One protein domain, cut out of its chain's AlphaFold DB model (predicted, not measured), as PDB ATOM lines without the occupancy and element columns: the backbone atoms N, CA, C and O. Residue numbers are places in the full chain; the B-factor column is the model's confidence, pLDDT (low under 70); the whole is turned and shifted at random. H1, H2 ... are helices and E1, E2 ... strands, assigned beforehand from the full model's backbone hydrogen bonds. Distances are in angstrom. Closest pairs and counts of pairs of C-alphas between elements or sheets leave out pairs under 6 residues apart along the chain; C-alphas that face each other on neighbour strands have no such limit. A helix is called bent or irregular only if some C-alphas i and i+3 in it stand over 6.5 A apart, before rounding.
ATOM      1  N   VAL A  14     223.559 193.168 153.257       89.81
ATOM      2  CA  VAL A  14     223.228 192.308 154.399       89.81
ATOM      3  C   VAL A  14     222.171 191.290 154.003       89.81
ATOM      4  O   VAL A  14     221.354 191.568 153.117       89.81
ATOM      5  N   PRO A  15     222.158 190.111 154.636       91.00
ATOM      6  CA  PRO A  15     221.129 189.135 154.348       91.00
ATOM      7  C   PRO A  15     219.753 189.620 154.836       91.00
ATOM      8  O   PRO A  15     219.659 190.349 155.825       91.00
ATOM      9  N   ALA A  16     218.668 189.223 154.169       91.25
ATOM     10  CA  ALA A  16     217.318 189.505 154.673       91.25
ATOM     11  C   ALA A  16     217.000 188.702 155.943       91.25
ATOM     12  O   ALA A  16     216.307 189.181 156.838       91.25
ATOM     13  N   ARG A  17     217.583 187.510 156.052       90.88
ATOM     14  CA  ARG A  17     217.531 186.627 157.220       90.88
ATOM     15  C   ARG A  17     218.804 185.805 157.306       90.88
ATOM     16  O   ARG A  17     219.441 185.587 156.282       90.88
ATOM     17  N   LEU A  18     219.184 185.328 158.485       90.69
ATOM     18  CA  LEU A  18     220.265 184.349 158.593       90.69
ATOM     19  C   LEU A  18     219.712 182.935 158.422       90.69
ATOM     20  O   LEU A  18     218.719 182.579 159.044       90.69
ATOM     21  N   GLU A  19     220.378 182.129 157.601       91.19
ATOM     22  CA  GLU A  19     220.017 180.726 157.377       91.19
ATOM     23  C   GLU A  19     221.013 179.833 158.115       91.19
ATOM     24  O   GLU A  19     222.092 179.530 157.596       91.19
ATOM     25  N   HIS A  20     220.668 179.448 159.346       92.00
ATOM     26  CA  HIS A  20     221.544 178.690 160.244       92.00
ATOM     27  C   HIS A  20     222.133 177.448 159.576       92.00
ATOM     28  O   HIS A  20     223.353 177.293 159.504       92.00
ATOM     29  N   ASP A  21     221.271 176.602 159.023       93.75
ATOM     30  CA  ASP A  21     221.684 175.303 158.498       93.75
ATOM     31  C   ASP A  21     222.526 175.442 157.232       93.75
ATOM     32  O   ASP A  21     223.476 174.685 157.026       93.75
ATOM     33  N   ILE A  22     222.243 176.455 156.407       90.19
ATOM     34  CA  ILE A  22     223.036 176.759 155.212       90.19
ATOM     35  C   ILE A  22     224.416 177.285 155.620       90.19
ATOM     36  O   ILE A  22     225.432 176.830 155.092       90.19
ATOM     37  N   ALA A  23     224.474 178.217 156.574       90.12
ATOM     38  CA  ALA A  23     225.727 178.763 157.082       90.12
ATOM     39  C   ALA A  23     226.591 177.679 157.745       90.12
ATOM     40  O   ALA A  23     227.787 177.595 157.464       90.12
ATOM     41  N   TRP A  24     225.986 176.806 158.553       93.94
ATOM     42  CA  TRP A  24     226.685 175.689 159.178       93.94
ATOM     43  C   TRP A  24     227.145 174.650 158.154       93.94
ATOM     44  O   TRP A  24     228.292 174.212 158.189       93.94
ATOM     45  N   SER A  25     226.300 174.303 157.179       91.62
ATOM     46  CA  SER A  25     226.669 173.398 156.085       91.62
ATOM     47  C   SER A  25     227.920 173.878 155.343       91.62
ATOM     48  O   SER A  25     228.824 173.085 155.091       91.62
ATOM     49  N   ARG A  26     228.037 175.192 155.100       89.19
ATOM     50  CA  ARG A  26     229.241 175.791 154.502       89.19
ATOM     51  C   ARG A  26     230.484 175.638 155.369       89.19
ATOM     52  O   ARG A  26     231.561 175.479 154.814       89.19
ATOM     53  N   VAL A  27     230.366 175.713 156.695       89.06
ATOM     54  CA  VAL A  27     231.493 175.467 157.614       89.06
ATOM     55  C   VAL A  27     231.901 173.997 157.571       89.06
ATOM     56  O   VAL A  27     233.092 173.696 157.502       89.06
ATOM     57  N   ARG A  28     230.920 173.088 157.548       92.19
ATOM     58  CA  ARG A  28     231.163 171.643 157.468       92.19
ATOM     59  C   ARG A  28     231.808 171.208 156.158       92.19
ATOM     60  O   ARG A  28     232.573 170.255 156.155       92.19
ATOM     61  N   SER A  29     231.511 171.896 155.058       90.44
ATOM     62  CA  SER A  29     232.053 171.575 153.735       90.44
ATOM     63  C   SER A  29     233.451 172.143 153.474       90.44
ATOM     64  O   SER A  29     233.946 172.025 152.354       90.44
ATOM     65  N   ARG A  30     234.070 172.831 154.444       90.88
ATOM     66  CA  ARG A  30     235.395 173.436 154.254       90.88
ATOM     67  C   ARG A  30     236.469 172.368 154.156       90.88
ATOM     68  O   ARG A  30     236.461 171.394 154.902       90.88
ATOM     69  N   HIS A  31     237.420 172.596 153.258       92.19
ATOM     70  CA  HIS A  31     238.603 171.754 153.160       92.19
ATOM     71  C   HIS A  31     239.466 171.893 154.422       92.19
ATOM     72  O   HIS A  31     239.456 172.940 155.074       92.19
ATOM     73  N   VAL A  32     240.263 170.871 154.739       88.50
ATOM     74  CA  VAL A  32     241.203 170.900 155.875       88.50
ATOM     75  C   VAL A  32     242.170 172.087 155.805       88.50
ATOM     76  O   VAL A  32     242.533 172.657 156.831       88.50
ATOM     77  N   ASP A  33     242.520 172.526 154.600       88.94
ATOM     78  CA  ASP A  33     243.455 173.634 154.389       88.94
ATOM     79  C   ASP A  33     242.818 175.020 154.524       88.94
ATOM     80  O   ASP A  33     243.543 176.013 154.555       88.94
ATOM     81  N   ASP A  34     241.492 175.108 154.671       81.75
ATOM     82  CA  ASP A  34     240.803 176.388 154.819       81.75
ATOM     83  C   ASP A  34     241.342 177.149 156.047       81.75
ATOM     84  O   ASP A  34     241.659 176.571 157.095       81.75
ATOM     85  N   ILE A  35     241.519 178.458 155.894       79.94
ATOM     86  CA  ILE A  35     242.025 179.355 156.940       79.94
ATOM     87  C   ILE A  35     240.904 179.852 157.856       79.94
ATOM     88  O   ILE A  35     241.172 180.321 158.961       79.94
ATOM     89  N   ALA A  36     239.648 179.764 157.410       83.31
ATOM     90  CA  ALA A  36     238.484 180.092 158.216       83.31
ATOM     91  C   ALA A  36     238.155 178.958 159.204       83.31
ATOM     92  O   ALA A  36     238.725 177.866 159.130       83.31
ATOM     93  N   LEU A  37     237.201 179.205 160.116       79.06
ATOM     94  CA  LEU A  37     236.687 178.195 161.051       79.06
ATOM     95  C   LEU A  37     236.372 176.898 160.298       79.06
ATOM     96  O   LEU A  37     235.456 176.873 159.485       79.06
ATOM     97  N   ASN A  38     237.107 175.829 160.556       85.06
ATOM     98  CA  ASN A  38     236.843 174.526 159.969       85.06
ATOM     99  C   ASN A  38     237.014 173.455 161.040       85.06
ATOM    100  O   ASN A  38     237.771 173.620 161.996       85.06
ATOM    101  N   MET A  39     236.291 172.357 160.879       86.81
ATOM    102  CA  MET A  39     236.180 171.326 161.912       86.81
ATOM    103  C   MET A  39     237.462 170.500 162.071       86.81
ATOM    104  O   MET A  39     237.621 169.811 163.071       86.81
ATOM    105  N   HIS A  40     238.374 170.575 161.098       82.12
ATOM    106  CA  HIS A  40     239.606 169.792 161.069       82.12
ATOM    107  C   HIS A  40     240.727 170.410 161.917       82.12
ATOM    108  O   HIS A  40     241.600 169.684 162.384       82.12
ATOM    109  N   LYS A  41     240.709 171.736 162.122       83.12
ATOM    110  CA  LYS A  41     241.732 172.474 162.889       83.12
ATOM    111  C   LYS A  41     241.318 172.814 164.325       83.12
ATOM    112  O   LYS A  41     242.152 173.268 165.104       83.12
ATOM    113  N   VAL A  42     240.049 172.625 164.687       83.88
ATOM    114  CA  VAL A  42     239.539 172.933 166.032       83.88
ATOM    115  C   VAL A  42     239.764 171.742 166.963       83.88
ATOM    116  O   VAL A  42     239.263 170.644 166.719       83.88
ATOM    117  N   ALA A  43     240.489 171.962 168.063       77.75
ATOM    118  CA  ALA A  43     240.615 170.977 169.133       77.75
ATOM    119  C   ALA A  43     239.229 170.713 169.748       77.75
ATOM    120  O   ALA A  43     238.614 171.625 170.287       77.75
ATOM    121  N   GLY A  44     238.720 169.482 169.621       82.69
ATOM    122  CA  GLY A  44     237.327 169.134 169.949       82.69
ATOM    123  C   GLY A  44     236.432 168.863 168.729       82.69
ATOM    124  O   GLY A  44     235.266 168.510 168.895       82.69
ATOM    125  N   GLY A  45     236.972 168.977 167.510       90.00
ATOM    126  CA  GLY A  45     236.323 168.535 166.275       90.00
ATOM    127  C   GLY A  45     235.048 169.307 165.927       90.00
ATOM    128  O   GLY A  45     234.923 170.502 166.199       90.00
ATOM    129  N   GLU A  46     234.088 168.617 165.308       93.06
ATOM    130  CA  GLU A  46     232.828 169.204 164.828       93.06
ATOM    131  C   GLU A  46     232.014 169.873 165.943       93.06
ATOM    132  O   GLU A  46     231.490 170.968 165.743       93.06
ATOM    133  N   GLN A  47     231.937 169.260 167.127       92.50
ATOM    134  CA  GLN A  47     231.127 169.779 168.231       92.50
ATOM    135  C   GLN A  47     231.639 171.135 168.730       92.50
ATOM    136  O   GLN A  47     230.853 172.067 168.922       92.50
ATOM    137  N   GLU A  48     232.954 171.271 168.907       87.56
ATOM    138  CA  GLU A  48     233.550 172.535 169.341       87.56
ATOM    139  C   GLU A  48     233.512 173.585 168.223       87.56
ATOM    140  O   GLU A  48     233.192 174.750 168.469       87.56
ATOM    141  N   ALA A  49     233.729 173.173 166.970       89.12
ATOM    142  CA  ALA A  49     233.563 174.055 165.819       89.12
ATOM    143  C   ALA A  49     232.123 174.586 165.708       89.12
ATOM    144  O   ALA A  49     231.928 175.768 165.422       89.12
ATOM    145  N   TYR A  50     231.118 173.751 165.990       93.31
ATOM    146  CA  TYR A  50     229.716 174.159 166.023       93.31
ATOM    147  C   TYR A  50     229.437 175.141 167.160       93.31
ATOM    148  O   TYR A  50     228.792 176.167 166.948       93.31
ATOM    149  N   ARG A  51     229.962 174.876 168.363       90.00
ATOM    150  CA  ARG A  51     229.832 175.783 169.511       90.00
ATOM    151  C   ARG A  51     230.400 177.165 169.185       90.00
ATOM    152  O   ARG A  51     229.733 178.169 169.440       90.00
ATOM    153  N   ILE A  52     231.594 177.222 168.593       81.75
ATOM    154  CA  ILE A  52     232.236 178.463 168.138       81.75
ATOM    155  C   ILE A  52     231.381 179.146 167.066       81.75
ATOM    156  O   ILE A  52     231.068 180.326 167.204       81.75
ATOM    157  N   PHE A  53     230.959 178.412 166.030       90.06
ATOM    158  CA  PHE A  53     230.075 178.927 164.981       90.06
ATOM    159  C   PHE A  53     228.822 179.576 165.574       90.06
ATOM    160  O   PHE A  53     228.543 180.738 165.292       90.06
ATOM    161  N   LYS A  54     228.101 178.860 166.436       86.81
ATOM    162  CA  LYS A  54     226.844 179.339 166.999       86.81
ATOM    163  C   LYS A  54     227.057 180.566 167.888       86.81
ATOM    164  O   LYS A  54     226.440 181.602 167.667       86.81
ATOM    165  N   THR A  55     227.950 180.461 168.871       72.00
ATOM    166  CA  THR A  55     228.065 181.466 169.944       72.00
ATOM    167  C   THR A  55     228.800 182.733 169.524       72.00
ATOM    168  O   THR A  55     228.429 183.826 169.950       72.00
ATOM    169  N   ILE A  56     229.843 182.599 168.701       76.19
ATOM    170  CA  ILE A  56     230.700 183.725 168.315       76.19
ATOM    171  C   ILE A  56     230.222 184.348 167.005       76.19
ATOM    172  O   ILE A  56     230.303 185.565 166.855       76.19
ATOM    173  N   PHE A  57     229.713 183.544 166.067       78.44
ATOM    174  CA  PHE A  57     229.313 184.046 164.754       78.44
ATOM    175  C   PHE A  57     227.801 184.180 164.617       78.44
ATOM    176  O   PHE A  57     227.317 185.281 164.373       78.44
ATOM    177  N   PHE A  58     227.046 183.090 164.749       85.00
ATOM    178  CA  PHE A  58     225.640 183.084 164.353       85.00
ATOM    179  C   PHE A  58     224.763 183.941 165.270       85.00
ATOM    180  O   PHE A  58     224.138 184.877 164.785       85.00
ATOM    181  N   ASP A  59     224.781 183.691 166.580       79.62
ATOM    182  CA  ASP A  59     223.935 184.396 167.557       79.62
ATOM    183  C   ASP A  59     224.252 185.906 167.593       79.62
ATOM    184  O   ASP A  59     223.364 186.753 167.736       79.62
ATOM    185  N   GLN A  60     225.529 186.263 167.411       76.00
ATOM    186  CA  GLN A  60     225.970 187.659 167.333       76.00
ATOM    187  C   GLN A  60     225.473 188.333 166.054       76.00
ATOM    188  O   GLN A  60     224.932 189.438 166.103       76.00
ATOM    189  N   CYS A  61     225.619 187.662 164.909       79.56
ATOM    190  CA  CYS A  61     225.094 188.153 163.641       79.56
ATOM    191  C   CYS A  61     223.569 188.280 163.682       79.56
ATOM    192  O   CYS A  61     223.044 189.256 163.161       79.56
ATOM    193  N   GLU A  62     222.863 187.334 164.303       83.62
ATOM    194  CA  GLU A  62     221.402 187.351 164.430       83.62
ATOM    195  C   GLU A  62     220.945 188.558 165.247       83.62
ATOM    196  O   GLU A  62     220.086 189.320 164.809       83.62
ATOM    197  N   SER A  63     221.608 188.796 166.379       77.00
ATOM    198  CA  SER A  63     221.345 189.953 167.237       77.00
ATOM    199  C   SER A  63     221.657 191.285 166.540       77.00
ATOM    200  O   SER A  63     220.972 192.284 166.754       77.00
ATOM    201  N   PHE A  64     222.695 191.321 165.697       78.88
ATOM    202  CA  PHE A  64     223.113 192.528 164.982       78.88
ATOM    203  C   PHE A  64     222.315 192.792 163.695       78.88
ATOM    204  O   PHE A  64     222.243 193.938 163.244       78.88
ATOM    205  N   LEU A  65     221.706 191.765 163.100       84.88
ATOM    206  CA  LEU A  65     221.087 191.853 161.779       84.88
ATOM    207  C   LEU A  65     220.035 192.970 161.656       84.88
ATOM    208  O   LEU A  65     220.139 193.735 160.693       84.88
ATOM    209  N   PRO A  66     219.087 193.149 162.602       83.75
ATOM    210  CA  PRO A  66     218.080 194.205 162.494       83.75
ATOM    211  C   PRO A  66     218.704 195.602 162.448       83.75
ATOM    212  O   PRO A  66     218.268 196.468 161.692       83.75
ATOM    213  N   ASN A  67     219.780 195.806 163.212       79.44
ATOM    214  CA  ASN A  67     220.516 197.064 163.216       79.44
ATOM    215  C   ASN A  67     221.180 197.284 161.854       79.44
ATOM    216  O   ASN A  67     221.017 198.340 161.248       79.44
ATOM    217  N   ALA A  68     221.881 196.276 161.335       77.94
ATOM    218  CA  ALA A  68     222.550 196.358 160.040       77.94
ATOM    219  C   ALA A  68     221.571 196.664 158.889       77.94
ATOM    220  O   ALA A  68     221.876 197.475 158.011       77.94
ATOM    221  N   GLN A  69     220.381 196.057 158.926       85.69
ATOM    222  CA  GLN A  69     219.291 196.292 157.974       85.69
ATOM    223  C   GLN A  69     218.726 197.716 158.060       85.69
ATOM    224  O   GLN A  69     218.319 198.271 157.041       85.69
ATOM    225  N   ALA A  70     218.746 198.332 159.243       79.81
ATOM    226  CA  ALA A  70     218.273 199.696 159.464       79.81
ATOM    227  C   ALA A  70     219.281 200.792 159.047       79.81
ATOM    228  O   ALA A  70     218.947 201.979 159.099       79.81
ATOM    229  N   LEU A  71     220.511 200.443 158.638       79.88
ATOM    230  CA  LEU A  71     221.488 201.434 158.169       79.88
ATOM    231  C   LEU A  71     221.055 202.099 156.864       79.88
ATOM    232  O   LEU A  71     220.690 201.451 155.882       79.88
ATOM    233  N   ALA A  72     221.215 203.419 156.823       78.44
ATOM    234  CA  ALA A  72     221.015 204.190 155.610       78.44
ATOM    235  C   ALA A  72     221.962 203.712 154.496       78.44
ATOM    236  O   ALA A  72     223.184 203.705 154.652       78.44
ATOM    237  N   GLY A  73     221.383 203.342 153.352       79.44
ATOM    238  CA  GLY A  73     222.127 202.844 152.196       79.44
ATOM    239  C   GLY A  73     222.450 201.348 152.234       79.44
ATOM    240  O   GLY A  73     223.138 200.876 151.327       79.44
ATOM    241  N   THR A  74     221.959 200.600 153.227       86.19
ATOM    242  CA  THR A  74     222.061 199.137 153.230       86.19
ATOM    243  C   THR A  74     221.169 198.516 152.160       86.19
ATOM    244  O   THR A  74     220.010 198.887 151.988       86.19
ATOM    245  N   LEU A  75     221.718 197.534 151.451       89.62
ATOM    246  CA  LEU A  75     220.988 196.645 150.563       89.62
ATOM    247  C   LEU A  75     220.709 195.326 151.285       89.62
ATOM    248  O   LEU A  75     221.635 194.591 151.627       89.62
ATOM    249  N   VAL A  76     219.431 195.032 151.503       90.56
ATOM    250  CA  VAL A  76     218.968 193.787 152.125       90.56
ATOM    251  C   VAL A  76     218.641 192.773 151.028       90.56
ATOM    252  O   VAL A  76     217.970 193.118 150.058       90.56
ATOM    253  N   THR A  77     219.138 191.538 151.134       90.56
ATOM    254  CA  THR A  77     218.991 190.537 150.060       90.56
ATOM    255  C   THR A  77     219.047 189.092 150.556       90.56
ATOM    256  O   THR A  77     219.765 188.780 151.498       90.56
ATOM    257  N   ASP A  78     218.361 188.172 149.879       87.00
ATOM    258  CA  ASP A  78     218.482 186.720 150.110       87.00
ATOM    259  C   ASP A  78     219.587 186.057 149.271       87.00
ATOM    260  O   ASP A  78     219.848 184.853 149.379       87.00
ATOM    261  N   ALA A  79     220.285 186.835 148.438       86.38
ATOM    262  CA  ALA A  79     221.304 186.317 147.531       86.38
ATOM    263  C   ALA A  79     222.480 185.636 148.259       86.38
ATOM    264  O   ALA A  79     223.120 184.761 147.683       86.38
ATOM    265  N   PHE A  80     222.724 185.958 149.537       79.88
ATOM    266  CA  PHE A  80     223.758 185.319 150.366       79.88
ATOM    267  C   PHE A  80     223.599 183.806 150.498       79.88
ATOM    268  O   PHE A  80     224.593 183.096 150.676       79.88
ATOM    269  N   TRP A  81     222.364 183.317 150.431       84.94
ATOM    270  CA  TRP A  81     222.013 181.911 150.640       84.94
ATOM    271  C   TRP A  81     221.693 181.188 149.336       84.94
ATOM    272  O   TRP A  81     221.527 179.973 149.323       84.94
ATOM    273  N   SER A  82     221.640 181.945 148.245       80.31
ATOM    274  CA  SER A  82     221.258 181.481 146.921       80.31
ATOM    275  C   SER A  82     222.486 181.086 146.084       80.31
ATOM    276  O   SER A  82     223.632 181.218 146.519       80.31
ATOM    277  N   GLY A  83     222.250 180.561 144.879       77.94
ATOM    278  CA  GLY A  83     223.307 180.179 143.935       77.94
ATOM    279  C   GLY A  83     223.924 181.355 143.164       77.94
ATOM    280  O   GLY A  83     223.562 182.516 143.353       77.94
ATOM    281  N   LEU A  84     224.842 181.034 142.246       79.00
ATOM    282  CA  LEU A  84     225.664 181.996 141.494       79.00
ATOM    283  C   LEU A  84     224.843 183.087 140.776       79.00
ATOM    284  O   LEU A  84     225.207 184.260 140.805       79.00
ATOM    285  N   SER A  85     223.694 182.723 140.203       80.00
ATOM    286  CA  SER A  85     222.810 183.650 139.483       80.00
ATOM    287  C   SER A  85     222.255 184.772 140.369       80.00
ATOM    288  O   SER A  85     222.109 185.911 139.922       80.00
ATOM    289  N   ALA A  86     221.980 184.485 141.645       82.75
ATOM    290  CA  ALA A  86     221.529 185.493 142.598       82.75
ATOM    291  C   ALA A  86     222.668 186.451 142.982       82.75
ATOM    292  O   ALA A  86     222.434 187.648 143.144       82.75
ATOM    293  N   ALA A  87     223.905 185.951 143.064       79.44
ATOM    294  CA  ALA A  87     225.084 186.785 143.290       79.44
ATOM    295  C   ALA A  87     225.363 187.720 142.096       79.44
ATOM    296  O   ALA A  87     225.710 188.884 142.294       79.44
ATOM    297  N   GLU A  88     225.148 187.256 140.862       84.56
ATOM    298  CA  GLU A  88     225.245 188.081 139.648       84.56
ATOM    299  C   GLU A  88     224.139 189.143 139.550       84.56
ATOM    300  O   GLU A  88     224.363 190.260 139.081       84.56
ATOM    301  N   ALA A  89     222.916 188.819 139.975       83.88
ATOM    302  CA  ALA A  89     221.845 189.808 140.076       83.88
ATOM    303  C   ALA A  89     222.184 190.877 141.128       83.88
ATOM    304  O   ALA A  89     222.071 192.072 140.855       83.88
ATOM    305  N   LEU A  90     222.680 190.449 142.292       86.69
ATOM    306  CA  LEU A  90     223.109 191.337 143.366       86.69
ATOM    307  C   LEU A  90     224.253 192.264 142.936       86.69
ATOM    308  O   LEU A  90     224.213 193.458 143.228       86.69
ATOM    309  N   SER A  91     225.268 191.751 142.236       85.06
ATOM    310  CA  SER A  91     226.403 192.571 141.796       85.06
ATOM    311  C   SER A  91     225.968 193.671 140.824       85.06
ATOM    312  O   SER A  91     226.393 194.820 140.968       85.06
ATOM    313  N   ARG A  92     225.057 193.360 139.892       85.81
ATOM    314  CA  ARG A  92     224.459 194.349 138.983       85.81
ATOM    315  C   ARG A  92     223.678 195.421 139.735       85.81
ATOM    316  O   ARG A  92     223.857 196.604 139.451       85.81
ATOM    317  N   GLU A  93     222.880 195.026 140.723       85.50
ATOM    318  CA  GLU A  93     222.118 195.957 141.561       85.50
ATOM    319  C   GLU A  93     223.039 196.889 142.365       85.50
ATOM    320  O   GLU A  93     222.827 198.103 142.412       85.50
ATOM    321  N   VAL A  94     224.117 196.352 142.947       85.81
ATOM    322  CA  VAL A  94     225.118 197.148 143.674       85.81
ATOM    323  C   VAL A  94     225.778 198.174 142.753       85.81
ATOM    324  O   VAL A  94     225.920 199.331 143.146       85.81
ATOM    325  N   ILE A  95     226.145 197.785 141.528       84.69
ATOM    326  CA  ILE A  95     226.741 198.695 140.539       84.69
ATOM    327  C   ILE A  95     225.750 199.796 140.148       84.69
ATOM    328  O   ILE A  95     226.112 200.975 140.146       84.69
ATOM    329  N   HIS A  96     224.498 199.436 139.857       83.56
ATOM    330  CA  HIS A  96     223.481 200.389 139.411       83.56
ATOM    331  C   HIS A  96     223.143 201.426 140.491       83.56
ATOM    332  O   HIS A  96     222.951 202.608 140.209       83.56
ATOM    333  N   THR A  97     223.143 200.997 141.751       81.94
ATOM    334  CA  THR A  97     222.748 201.828 142.891       81.94
ATOM    335  C   THR A  97     223.931 202.440 143.645       81.94
ATOM    336  O   THR A  97     223.749 203.113 144.663       81.94
ATOM    337  N   LEU A  98     225.166 202.275 143.161       78.75
ATOM    338  CA  LEU A  98     226.348 202.828 143.826       78.75
ATOM    339  C   LEU A  98     226.320 204.363 143.858       78.75
ATOM    340  O   LEU A  98     226.748 204.981 144.830       78.75
ATOM    341  N   ASN A  99     225.751 204.998 142.830       78.69
ATOM    342  CA  ASN A  99     225.626 206.455 142.749       78.69
ATOM    343  C   ASN A  99     224.612 207.056 143.738       78.69
ATOM    344  O   ASN A  99     224.629 208.271 143.950       78.69
ATOM    345  N   SER A 100     223.777 206.236 144.376       78.31
ATOM    346  CA  SER A 100     222.920 206.641 145.497       78.31
ATOM    347  C   SER A 100     223.467 206.192 146.857       78.31
ATOM    348  O   SER A 100     222.906 206.553 147.889       78.31
ATOM    349  N   ALA A 101     224.580 205.448 146.882       80.75
ATOM    350  CA  ALA A 101     225.218 205.016 148.118       80.75
ATOM    351  C   ALA A 101     225.900 206.195 148.845       80.75
ATOM    352  O   ALA A 101     226.427 207.108 148.184       80.75
ATOM    353  N   PRO A 102     225.917 206.176 150.193       78.31
ATOM    354  CA  PRO A 102     226.581 207.197 150.989       78.31
ATOM    355  C   PRO A 102     228.094 207.229 150.723       78.31
ATOM    356  O   PRO A 102     228.709 206.253 150.280       78.31
ATOM    357  N   SER A 103     228.719 208.368 151.024       80.31
ATOM    358  CA  SER A 103     230.181 208.438 151.065       80.31
ATOM    359  C   SER A 103     230.719 207.547 152.186       80.31
ATOM    360  O   SER A 103     230.031 207.301 153.180       80.31
ATOM    361  N   LEU A 104     231.977 207.112 152.068       73.81
ATOM    362  CA  LEU A 104     232.640 206.332 153.119       73.81
ATOM    363  C   LEU A 104     232.567 207.022 154.498       73.81
ATOM    364  O   LEU A 104     232.347 206.355 155.505       73.81
ATOM    365  N   ALA A 105     232.688 208.353 154.543       69.88
ATOM    366  CA  ALA A 105     232.591 209.127 155.782       69.88
ATOM    367  C   ALA A 105     231.187 209.061 156.414       69.88
ATOM    368  O   ALA A 105     231.057 208.826 157.614       69.88
ATOM    369  N   VAL A 106     230.129 209.214 155.608       71.50
ATOM    370  CA  VAL A 106     228.733 209.121 156.076       71.50
ATOM    371  C   VAL A 106     228.404 207.697 156.521       71.50
ATOM    372  O   VAL A 106     227.755 207.499 157.550       71.50
ATOM    373  N   PHE A 107     228.898 206.704 155.781       69.31
ATOM    374  CA  PHE A 107     228.756 205.299 156.132       69.31
ATOM    375  C   PHE A 107     229.427 204.987 157.479       69.31
ATOM    376  O   PHE A 107     228.770 204.483 158.387       69.31
ATOM    377  N   SER A 108     230.689 205.390 157.657       66.25
ATOM    378  CA  SER A 108     231.444 205.202 158.904       66.25
ATOM    379  C   SER A 108     230.744 205.834 160.115       66.25
ATOM    380  O   SER A 108     230.578 205.179 161.145       66.25
ATOM    381  N   ALA A 109     230.234 207.062 159.972       66.69
ATOM    382  CA  ALA A 109     229.469 207.727 161.025       66.69
ATOM    383  C   ALA A 109     228.156 206.997 161.367       66.69
ATOM    384  O   ALA A 109     227.723 207.001 162.519       66.69
ATOM    385  N   SER A 110     227.515 206.358 160.385       65.38
ATOM    386  CA  SER A 110     226.272 205.600 160.582       65.38
ATOM    387  C   SER A 110     226.534 204.264 161.283       65.38
ATOM    388  O   SER A 110     225.814 203.911 162.214       65.38
ATOM    389  N   CYS A 111     227.621 203.571 160.928       60.47
ATOM    390  CA  CYS A 111     228.081 202.379 161.643       60.47
ATOM    391  C   CYS A 111     228.432 202.687 163.105       60.47
ATOM    392  O   CYS A 111     228.029 201.943 163.996       60.47
ATOM    393  N   ALA A 112     229.103 203.812 163.376       57.59
ATOM    394  CA  ALA A 112     229.427 204.232 164.742       57.59
ATOM    395  C   ALA A 112     228.176 204.447 165.619       57.59
ATOM    396  O   ALA A 112     228.222 204.205 166.824       57.59
ATOM    397  N   LYS A 113     227.041 204.852 165.026       55.88
ATOM    398  CA  LYS A 113     225.755 204.986 165.734       55.88
ATOM    399  C   LYS A 113     225.126 203.635 166.082       55.88
ATOM    400  O   LYS A 113     224.490 203.529 167.125       55.88
ATOM    401  N   LEU A 114     225.312 202.613 165.244       48.66
ATOM    402  CA  LEU A 114     224.755 201.273 165.465       48.66
ATOM    403  C   LEU A 114     225.591 200.365 166.351       48.66
ATOM    404  O   LEU A 114     225.044 199.499 167.025       48.66
ATOM    405  N   ILE A 115     226.901 200.592 166.400       47.28
ATOM    406  CA  ILE A 115     227.780 199.945 167.382       47.28
ATOM    407  C   ILE A 115     227.439 200.426 168.816       47.28
ATOM    408  O   ILE A 115     227.979 199.934 169.798       47.28
ATOM    409  N   GLY A 116     226.465 201.328 168.982       45.50
ATOM    410  CA  GLY A 116     225.897 201.701 170.271       45.50
ATOM    411  C   GLY A 116     224.634 200.927 170.673       45.50
ATOM    412  O   GLY A 116     223.630 201.594 170.899       45.50
TER     413      GLY A 116
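AT A GLANCE: This is residues 14 to 116 of the 272 residues of the protein "Hypothetical protein" of Haptolina ericina (UniProt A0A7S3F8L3). Two long kinked helices, H2 and H3, form the sides of a loose, open frame, with the short strand E1 between them and H4 across one end of H2. H1 packs on H2, and residues 14 to 15 pair with E1 inside the frame. The printed part has 103 residues, mostly helix, in the order H1, H2, E1, H3, H4. It is loose, with a radius of gyration of the C-alphas of 16.3 A and spans of 46 by 36 by 22 A.

IN THESE COORDINATES: H1 is residues 20 to 28, from C-alpha 20 at (221.544, 178.690, 160.244). H2 is residues 45 to 69, 33.6 A long, with a kink of 35 degrees near residue 63; it is irregular, C-alphas 63 and 66 being 7.2 A apart. E1 is residues 75 to 77. H3 is residues 84 to 100, 25.1 A long, with a kink of 26 degrees near residue 94; it is irregular, C-alphas 96 and 99 being 7.2 A apart. H4 is residues 104 to 114, 15.5 A long, ending at (224.755, 201.273, 165.465).

HOW THE PARTS SIT: H1 and H2 are a helical hairpin: they touch, closest at the C-alphas of His 20 and Phe 58, 7.3 A apart, and run opposite ways at a steep tilt of 43 degrees. E1 pairs with no named strand; residues 14 to 15 pair parallel with its residues 76 to 77. The closest C-alphas of E1 and H3 are those of Thr 77 and Leu 90, 7.9 A apart. H2 and H3 are apart. H4 is close to H2 but not clearly touching, with the C-alphas of Asn 67 and Leu 114 closest at 6.4 A, about perpendicular at 74 degrees. Every O i to N i+4 pair is within hydrogen-bond range in H1 and H4, against 17 of 21 in H2 and 11 of 13 in H3.

THE WHOLE: The C-alphas farthest apart, of Gly 44 and Asn 99, are 47.6 A apart. The printed part has no cut; the link from H1 to H2, residues 29 to 44, is long. Residue 105 and residues 107 to 116 have pLDDT under 70.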